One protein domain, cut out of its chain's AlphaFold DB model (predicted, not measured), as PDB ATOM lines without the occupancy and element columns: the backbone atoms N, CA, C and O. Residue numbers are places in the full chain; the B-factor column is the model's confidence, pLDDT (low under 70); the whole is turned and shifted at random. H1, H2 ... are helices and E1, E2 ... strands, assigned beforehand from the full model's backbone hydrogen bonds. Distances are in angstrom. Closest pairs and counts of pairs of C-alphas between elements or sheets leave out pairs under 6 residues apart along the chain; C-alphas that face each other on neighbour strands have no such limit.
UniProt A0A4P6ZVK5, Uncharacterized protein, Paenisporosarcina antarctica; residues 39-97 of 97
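AT A GLANCE: This is residues 39 to 97 of the 97 residues of an uncharacterized protein of Paenisporosarcina antarctica (UniProt A0A4P6ZVK5). Two long helices, H1 and H2, form the arms of an open U, joined at one end by a stretch that holds the short strand E1; the arms stay apart and the space between them is empty. At the other end of H1, residues 39 to 45 fold back beside its beginning. The printed part has 59 residues, with two named helices and one named strand in the order H1, E1, H2, and its class is mostly helix. The whole is loose, with a radius of gyration of the C-alphas of 15.0 A, and flat, spanning 43 by 31 by 14 A.

IN THESE COORDINATES: H1, the longest helix, holds residues 46 to 66 and measures 29.9 A from its first C-alpha at (25.279, -40.915, 9.852) to its last at (39.296, -25.146, 31.058). H2 holds residues 76 to 95, measures 27.7 A and ends with C-alpha 95 at (22.811, -53.902, 28.766). E1 holds residues 73 to 75 and measures 7.0 A.

HOW THE PARTS SIT: H1 and H2 are apart, with no C-alpha of the one within 8 A of the other. H1 and E1 are apart too, and a short link of 6 residues joins them. E1 and H2 meet only through their link, which is tight, with 0 residues between them. E1 pairs with no named strand. In H1 and H2 every O i to N i+4 pair is within hydrogen-bond range. Residues 71 to 97 stand free, of which 73 to 75 belong to E1 and 76 to 95 to H2.

THE WHOLE: The two C-alphas farthest apart, those of Asn 44 and His 75, are 43.0 A apart. The printed part has no cut and ends at Arg 97, the chain's last residue. Neither link is long. The mean pLDDT of the printed part is 77.4, and residues 39 to 44 and 94 to 97 are under 70.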
ATOM      1  N   LEU A  39      18.232 -37.860  21.526       65.31
ATOM      2  CA  LEU A  39      18.908 -36.614  21.926       65.31
ATOM      3  C   LEU A  39      19.753 -36.028  20.784       65.31
ATOM      4  O   LEU A  39      20.110 -34.852  20.824       65.31
ATOM      5  N   PHE A  40      20.048 -36.825  19.755       66.56
ATOM      6  CA  PHE A  40      20.754 -36.366  18.568       66.56
ATOM      7  C   PHE A  40      19.765 -35.728  17.598       66.56
ATOM      8  O   PHE A  40      18.737 -36.306  17.247       66.56
ATOM      9  N   LEU A  41      20.081 -34.501  17.180       61.75
ATOM     10  CA  LEU A  41      19.159 -33.634  16.440       61.75
ATOM     11  C   LEU A  41      18.760 -34.216  15.073       61.75
ATOM     12  O   LEU A  41      17.721 -33.836  14.540       61.75
ATOM     13  N   ILE A  42      19.577 -35.101  14.483       65.69
ATOM     14  CA  ILE A  42      19.362 -35.635  13.129       65.69
ATOM     15  C   ILE A  42      19.751 -37.127  13.075       65.69
ATOM     16  O   ILE A  42      20.855 -37.462  12.638       65.69
ATOM     17  N   PRO A  43      18.850 -38.046  13.478       62.09
ATOM     18  CA  PRO A  43      19.142 -39.483  13.521       62.09
ATOM     19  C   PRO A  43      19.325 -40.122  12.132       62.09
ATOM     20  O   PRO A  43      19.950 -41.170  12.020       62.09
ATOM     21  N   ASN A  44      18.820 -39.497  11.060       64.69
ATOM     22  CA  ASN A  44      18.868 -40.065   9.703       64.69
ATOM     23  C   ASN A  44      20.198 -39.854   8.961       64.69
ATOM     24  O   ASN A  44      20.426 -40.490   7.935       64.69
ATOM     25  N   SER A  45      21.078 -38.982   9.457       74.06
ATOM     26  CA  SER A  45      22.344 -38.667   8.791       74.06
ATOM     27  C   SER A  45      23.523 -39.170   9.620       74.06
ATOM     28  O   SER A  45      23.933 -38.520  10.584       74.06
ATOM     29  N   TYR A  46      24.111 -40.296   9.203       73.94
ATOM     30  CA  TYR A  46      25.279 -40.915   9.852       73.94
ATOM     31  C   TYR A  46      26.457 -39.946  10.041       73.94
ATOM     32  O   TYR A  46      27.102 -39.946  11.092       73.94
ATOM     33  N   LEU A  47      26.708 -39.078   9.053       77.69
ATOM     34  CA  LEU A  47      27.762 -38.061   9.127       77.69
ATOM     35  C   LEU A  47      27.500 -37.043  10.240       77.69
ATOM     36  O   LEU A  47      28.392 -36.739  11.025       77.69
ATOM     37  N   ILE A  48      26.268 -36.544  10.342       79.31
ATOM     38  CA  ILE A  48      25.908 -35.514  11.323       79.31
ATOM     39  C   ILE A  48      25.913 -36.098  12.737       79.31
ATOM     40  O   ILE A  48      26.439 -35.469  13.652       79.31
ATOM     41  N   SER A  49      25.401 -37.320  12.903       75.50
ATOM     42  CA  SER A  49      25.430 -38.026  14.190       75.50
ATOM     43  C   SER A  49      26.867 -38.252  14.676       75.50
ATOM     44  O   SER A  49      27.176 -37.993  15.837       75.50
ATOM     45  N   SER A  50      27.781 -38.625  13.772       79.44
ATOM     46  CA  SER A  50      29.210 -38.777  14.088       79.44
ATOM     47  C   SER A  50      29.873 -37.455  14.487       79.44
ATOM     48  O   SER A  50      30.632 -37.408  15.454       79.44
ATOM     49  N   ILE A  51      29.570 -36.361  13.778       85.06
ATOM     50  CA  ILE A  51      30.090 -35.023  14.102       85.06
ATOM     51  C   ILE A  51      29.578 -34.557  15.468       85.06
ATOM     52  O   ILE A  51      30.345 -33.990  16.239       85.06
ATOM     53  N   GLN A  52      28.311 -34.814  15.800       82.25
ATOM     54  CA  GLN A  52      27.755 -34.482  17.114       82.25
ATOM     55  C   GLN A  52      28.380 -35.308  18.235       82.25
ATOM     56  O   GLN A  52      28.681 -34.757  19.291       82.25
ATOM     57  N   TYR A  53      28.621 -36.598  18.001       81.44
ATOM     58  CA  TYR A  53      29.313 -37.463  18.952       81.44
ATOM     59  C   TYR A  53      30.737 -36.962  19.238       81.44
ATOM     60  O   TYR A  53      31.097 -36.699  20.388       81.44
ATOM     61  N   LEU A  54      31.532 -36.744  18.185       84.50
ATOM     62  CA  LEU A  54      32.895 -36.224  18.311       84.50
ATOM     63  C   LEU A  54      32.916 -34.809  18.898       84.50
ATOM     64  O   LEU A  54      33.751 -34.509  19.748       84.50
ATOM     65  N   GLY A  55      31.975 -33.959  18.489       86.19
ATOM     66  CA  GLY A  55      31.803 -32.611  19.019       86.19
ATOM     67  C   GLY A  55      31.471 -32.614  20.510       86.19
ATOM     68  O   GLY A  55      32.060 -31.842  21.258       86.19
ATOM     69  N   GLY A  56      30.598 -33.516  20.966       84.31
ATOM     70  CA  GLY A  56      30.252 -33.674  22.379       84.31
ATOM     71  C   GLY A  56      31.446 -34.105  23.231       84.31
ATOM     72  O   GLY A  56      31.700 -33.511  24.280       84.31
ATOM     73  N   ILE A  57      32.231 -35.074  22.746       86.00
ATOM     74  CA  ILE A  57      33.477 -35.490  23.403       86.00
ATOM     75  C   ILE A  57      34.465 -34.323  23.458       86.00
ATOM     76  O   ILE A  57      34.980 -34.009  24.529       86.00
ATOM     77  N   ALA A  58      34.709 -33.655  22.329       86.12
ATOM     78  CA  ALA A  58      35.653 -32.545  22.250       86.12
ATOM     79  C   ALA A  58      35.254 -31.383  23.173       86.12
ATOM     80  O   ALA A  58      36.111 -30.811  23.844       86.12
ATOM     81  N   LEU A  59      33.960 -31.066  23.260       87.06
ATOM     82  CA  LEU A  59      33.438 -29.995  24.109       87.06
ATOM     83  C   LEU A  59      33.601 -30.326  25.597       87.06
ATOM     84  O   LEU A  59      34.000 -29.462  26.377       87.06
ATOM     85  N   LEU A  60      33.366 -31.580  25.992       85.12
ATOM     86  CA  LEU A  60      33.604 -32.033  27.363       85.12
ATOM     87  C   LEU A  60      35.093 -32.066  27.722       85.12
ATOM     88  O   LEU A  60      35.461 -31.627  28.812       85.12
ATOM     89  N   ILE A  61      35.952 -32.538  26.812       84.38
ATOM     90  CA  ILE A  61      37.408 -32.474  26.991       84.38
ATOM     91  C   ILE A  61      37.830 -31.018  27.184       84.38
ATOM     92  O   ILE A  61      38.501 -30.704  28.164       84.38
ATOM     93  N   TRP A  62      37.373 -30.117  26.311       85.81
ATOM     94  CA  TRP A  62      37.673 -28.691  26.403       85.81
ATOM     95  C   TRP A  62      37.188 -28.074  27.720       85.81
ATOM     96  O   TRP A  62      37.911 -27.302  28.349       85.81
ATOM     97  N   LEU A  63      35.992 -28.443  28.189       84.69
ATOM     98  CA  LEU A  63      35.470 -27.994  29.478       84.69
ATOM     99  C   LEU A  63      36.376 -28.449  30.632       84.69
ATOM    100  O   LEU A  63      36.710 -27.650  31.507       84.69
ATOM    101  N   PHE A  64      36.823 -29.703  30.630       81.12
ATOM    102  CA  PHE A  64      37.720 -30.216  31.663       81.12
ATOM    103  C   PHE A  64      39.134 -29.640  31.591       81.12
ATOM    104  O   PHE A  64      39.758 -29.426  32.637       81.12
ATOM    105  N   GLU A  65      39.630 -29.338  30.392       82.88
ATOM    106  CA  GLU A  65      40.858 -28.565  30.219       82.88
ATOM    107  C   GLU A  65      40.710 -27.163  30.802       82.88
ATOM    108  O   GLU A  65      41.566 -26.733  31.576       82.88
ATOM    109  N   LYS A  66      39.589 -26.486  30.535       84.25
ATOM    110  CA  LYS A  66      39.296 -25.146  31.058       84.25
ATOM    111  C   LYS A  66      39.176 -25.113  32.584       84.25
ATOM    112  O   LYS A  66      39.591 -24.140  33.206       84.25
ATOM    113  N   ILE A  67      38.646 -26.173  33.198       82.75
ATOM    114  CA  ILE A  67      38.559 -26.324  34.664       82.75
ATOM    115  C   ILE A  67      39.934 -26.682  35.280       82.75
ATOM    116  O   ILE A  67      40.097 -26.696  36.500       82.75
ATOM    117  N   GLY A  68      40.950 -26.976  34.459       78.44
ATOM    118  CA  GLY A  68      42.280 -27.369  34.928       78.44
ATOM    119  C   GLY A  68      42.314 -28.766  35.557       78.44
ATOM    120  O   GLY A  68      43.272 -29.117  36.246       78.44
ATOM    121  N   LEU A  69      41.282 -29.589  35.325       77.38
ATOM    122  CA  LEU A  69      41.225 -30.978  35.799       77.38
ATOM    123  C   LEU A  69      42.312 -31.844  35.148       77.38
ATOM    124  O   LEU A  69      42.782 -32.796  35.763       77.38
ATOM    125  N   ASN A  70      42.756 -31.476  33.945       71.88
ATOM    126  CA  ASN A  70      43.772 -32.191  33.172       71.88
ATOM    127  C   ASN A  70      45.134 -32.269  33.904       71.88
ATOM    128  O   ASN A  70      45.816 -33.292  33.856       71.88
ATOM    129  N   ASP A  71      45.532 -31.215  34.621       71.62
ATOM    130  CA  ASP A  71      46.820 -31.169  35.336       71.62
ATOM    131  C   ASP A  71      46.724 -31.562  36.813       71.62
ATOM    132  O   ASP A  71      47.741 -31.638  37.512       71.62
ATOM    133  N   LYS A  72      45.523 -31.907  37.297       77.38
ATOM    134  CA  LYS A  72      45.384 -32.464  38.640       77.38
ATOM    135  C   LYS A  72      46.010 -33.856  38.702       77.38
ATOM    136  O   LYS A  72      45.714 -34.754  37.912       77.38
ATOM    137  N   LYS A  73      46.880 -34.029  39.693       74.12
ATOM    138  CA  LYS A  73      47.418 -35.327  40.099       74.12
ATOM    139  C   LYS A  73      46.436 -35.950  41.082       74.12
ATOM    140  O   LYS A  73      46.189 -35.384  42.143       74.12
ATOM    141  N   VAL A  74      45.875 -37.096  40.728       74.62
ATOM    142  CA  VAL A  74      44.984 -37.864  41.610       74.62
ATOM    143  C   VAL A  74      45.620 -39.191  41.973       74.62
ATOM    144  O   VAL A  74      46.491 -39.692  41.263       74.62
ATOM    145  N   HIS A  75      45.164 -39.784  43.074       76.69
ATOM    146  CA  HIS A  75      45.518 -41.159  43.393       76.69
ATOM    147  C   HIS A  75      45.044 -42.111  42.287       76.69
ATOM    148  O   HIS A  75      43.939 -41.983  41.765       76.69
ATOM    149  N   PHE A  76      45.880 -43.090  41.958       70.69
ATOM    150  CA  PHE A  76      45.634 -44.109  40.941       70.69
ATOM    151  C   PHE A  76      44.293 -44.835  41.137       70.69
ATOM    152  O   PHE A  76      43.569 -45.067  40.170       70.69
ATOM    153  N   SER A  77      43.916 -45.095  42.393       76.31
ATOM    154  CA  SER A  77      42.614 -45.666  42.759       76.31
ATOM    155  C   SER A  77      41.437 -44.811  42.288       76.31
ATOM    156  O   SER A  77      40.456 -45.352  41.792       76.31
ATOM    157  N   VAL A  78      41.545 -43.484  42.380       78.19
ATOM    158  CA  VAL A  78      40.513 -42.547  41.911       78.19
ATOM    159  C   VAL A  78      40.417 -42.571  40.388       78.19
ATOM    160  O   VAL A  78      39.317 -42.558  39.850       78.19
ATOM    161  N   GLY A  79      41.551 -42.663  39.685       77.12
ATOM    162  CA  GLY A  79      41.564 -42.807  38.227       77.12
ATOM    163  C   GLY A  79      40.875 -44.092  37.761       77.12
ATOM    164  O   GLY A  79      40.041 -44.049  36.863       77.12
ATOM    165  N   ILE A  80      41.167 -45.222  38.410       80.62
ATOM    166  CA  ILE A  80      40.504 -46.505  38.129       80.62
ATOM    167  C   ILE A  80      39.017 -46.453  38.443       80.62
ATOM    168  O   ILE A  80      38.222 -46.914  37.633       80.62
ATOM    169  N   LEU A  81      38.637 -45.872  39.583       84.62
ATOM    170  CA  LEU A  81      37.234 -45.711  39.950       84.62
ATOM    171  C   LEU A  81      36.486 -44.889  38.894       84.62
ATOM    172  O   LEU A  81      35.364 -45.230  38.533       84.62
ATOM    173  N   LEU A  82      37.123 -43.842  38.365       84.62
ATOM    174  CA  LEU A  82      36.557 -43.009  37.311       84.62
ATOM    175  C   LEU A  82      36.356 -43.808  36.016       84.62
ATOM    176  O   LEU A  82      35.265 -43.798  35.461       84.62
ATOM    177  N   ILE A  83      37.368 -44.554  35.563       84.00
ATOM    178  CA  ILE A  83      37.258 -45.410  34.369       84.00
ATOM    179  C   ILE A  83      36.156 -46.463  34.566       84.00
ATOM    180  O   ILE A  83      35.309 -46.641  33.693       84.00
ATOM    181  N   ALA A  84      36.133 -47.117  35.730       85.62
ATOM    182  CA  ALA A  84      35.130 -48.116  36.078       85.62
ATOM    183  C   ALA A  84      33.716 -47.525  36.104       85.62
ATOM    184  O   ALA A  84      32.789 -48.173  35.635       85.62
ATOM    185  N   ALA A  85      33.544 -46.289  36.585       85.12
ATOM    186  CA  ALA A  85      32.262 -45.594  36.551       85.12
ATOM    187  C   ALA A  85      31.792 -45.332  35.112       85.12
ATOM    188  O   ALA A  85      30.627 -45.558  34.805       85.12
ATOM    189  N   GLY A  86      32.692 -44.914  34.218       81.31
ATOM    190  CA  GLY A  86      32.370 -44.713  32.800       81.31
ATOM    191  C   GLY A  86      31.955 -46.012  32.112       81.31
ATOM    192  O   GLY A  86      30.972 -46.035  31.378       81.31
ATOM    193  N   PHE A  87      32.656 -47.105  32.416       81.62
ATOM    194  CA  PHE A  87      32.326 -48.435  31.907       81.62
ATOM    195  C   PHE A  87      31.019 -48.985  32.494       81.62
ATOM    196  O   PHE A  87      30.244 -49.614  31.787       81.62
ATOM    197  N   LEU A  88      30.740 -48.730  33.775       85.00
ATOM    198  CA  LEU A  88      29.474 -49.093  34.418       85.00
ATOM    199  C   LEU A  88      28.292 -48.364  33.791       85.00
ATOM    200  O   LEU A  88      27.255 -48.981  33.573       85.00
ATOM    201  N   ILE A  89      28.446 -47.070  33.505       81.62
ATOM    202  CA  ILE A  89      27.430 -46.286  32.802       81.62
ATOM    203  C   ILE A  89      27.162 -46.932  31.445       81.62
ATOM    204  O   ILE A  89      26.017 -47.276  31.186       81.62
ATOM    205  N   ASP A  90      28.196 -47.171  30.636       77.44
ATOM    206  CA  ASP A  90      28.059 -47.848  29.340       77.44
ATOM    207  C   ASP A  90      27.369 -49.217  29.483       77.44
ATOM    208  O   ASP A  90      26.355 -49.472  28.841       77.44
ATOM    209  N   PHE A  91      27.810 -50.057  30.421       80.69
ATOM    210  CA  PHE A  91      27.221 -51.374  30.667       80.69
ATOM    211  C   PHE A  91      25.742 -51.313  31.069       80.69
ATOM    212  O   PHE A  91      24.939 -52.093  30.562       80.69
ATOM    213  N   ILE A  92      25.358 -50.395  31.962       81.56
ATOM    214  CA  ILE A  92      23.960 -50.219  32.377       81.56
ATOM    215  C   ILE A  92      23.120 -49.762  31.187       81.56
ATOM    216  O   ILE A  92      22.025 -50.269  30.980       81.56
ATOM    217  N   PHE A  93      23.623 -48.813  30.407       74.38
ATOM    218  CA  PHE A  93      22.880 -48.173  29.329       74.38
ATOM    219  C   PHE A  93      22.742 -49.050  28.077       74.38
ATOM    220  O   PHE A  93      21.696 -49.025  27.422       74.38
ATOM    221  N   VAL A  94      23.757 -49.861  27.777       68.44
ATOM    222  CA  VAL A  94      23.760 -50.823  26.668       68.44
ATOM    223  C   VAL A  94      23.089 -52.137  27.062       68.44
ATOM    224  O   VAL A  94      22.322 -52.688  26.281       68.44
ATOM    225  N   GLY A  95      23.337 -52.626  28.278       63.59
ATOM    226  CA  GLY A  95      22.811 -53.902  28.766       63.59
ATOM    227  C   GLY A  95      21.315 -53.901  29.101       63.59
ATOM    228  O   GLY A  95      20.742 -54.974  29.251       63.59
ATOM    229  N   TYR A  96      20.671 -52.732  29.212       55.47
ATOM    230  CA  TYR A  96      19.218 -52.608  29.436       55.47
ATOM    231  C   TYR A  96      18.373 -52.560  28.149       55.47
ATOM    232  O   TYR A  96      17.185 -52.227  28.211       55.47
ATOM    233  N   ARG A  97      18.964 -52.855  26.989       47.50
ATOM    234  CA  ARG A  97      18.293 -52.894  25.684       47.50
ATOM    235  C   ARG A  97      18.092 -54.328  25.205       47.50
ATOM    236  O   ARG A  97      17.055 -54.551  24.544       47.50
TER     237      ARG A  97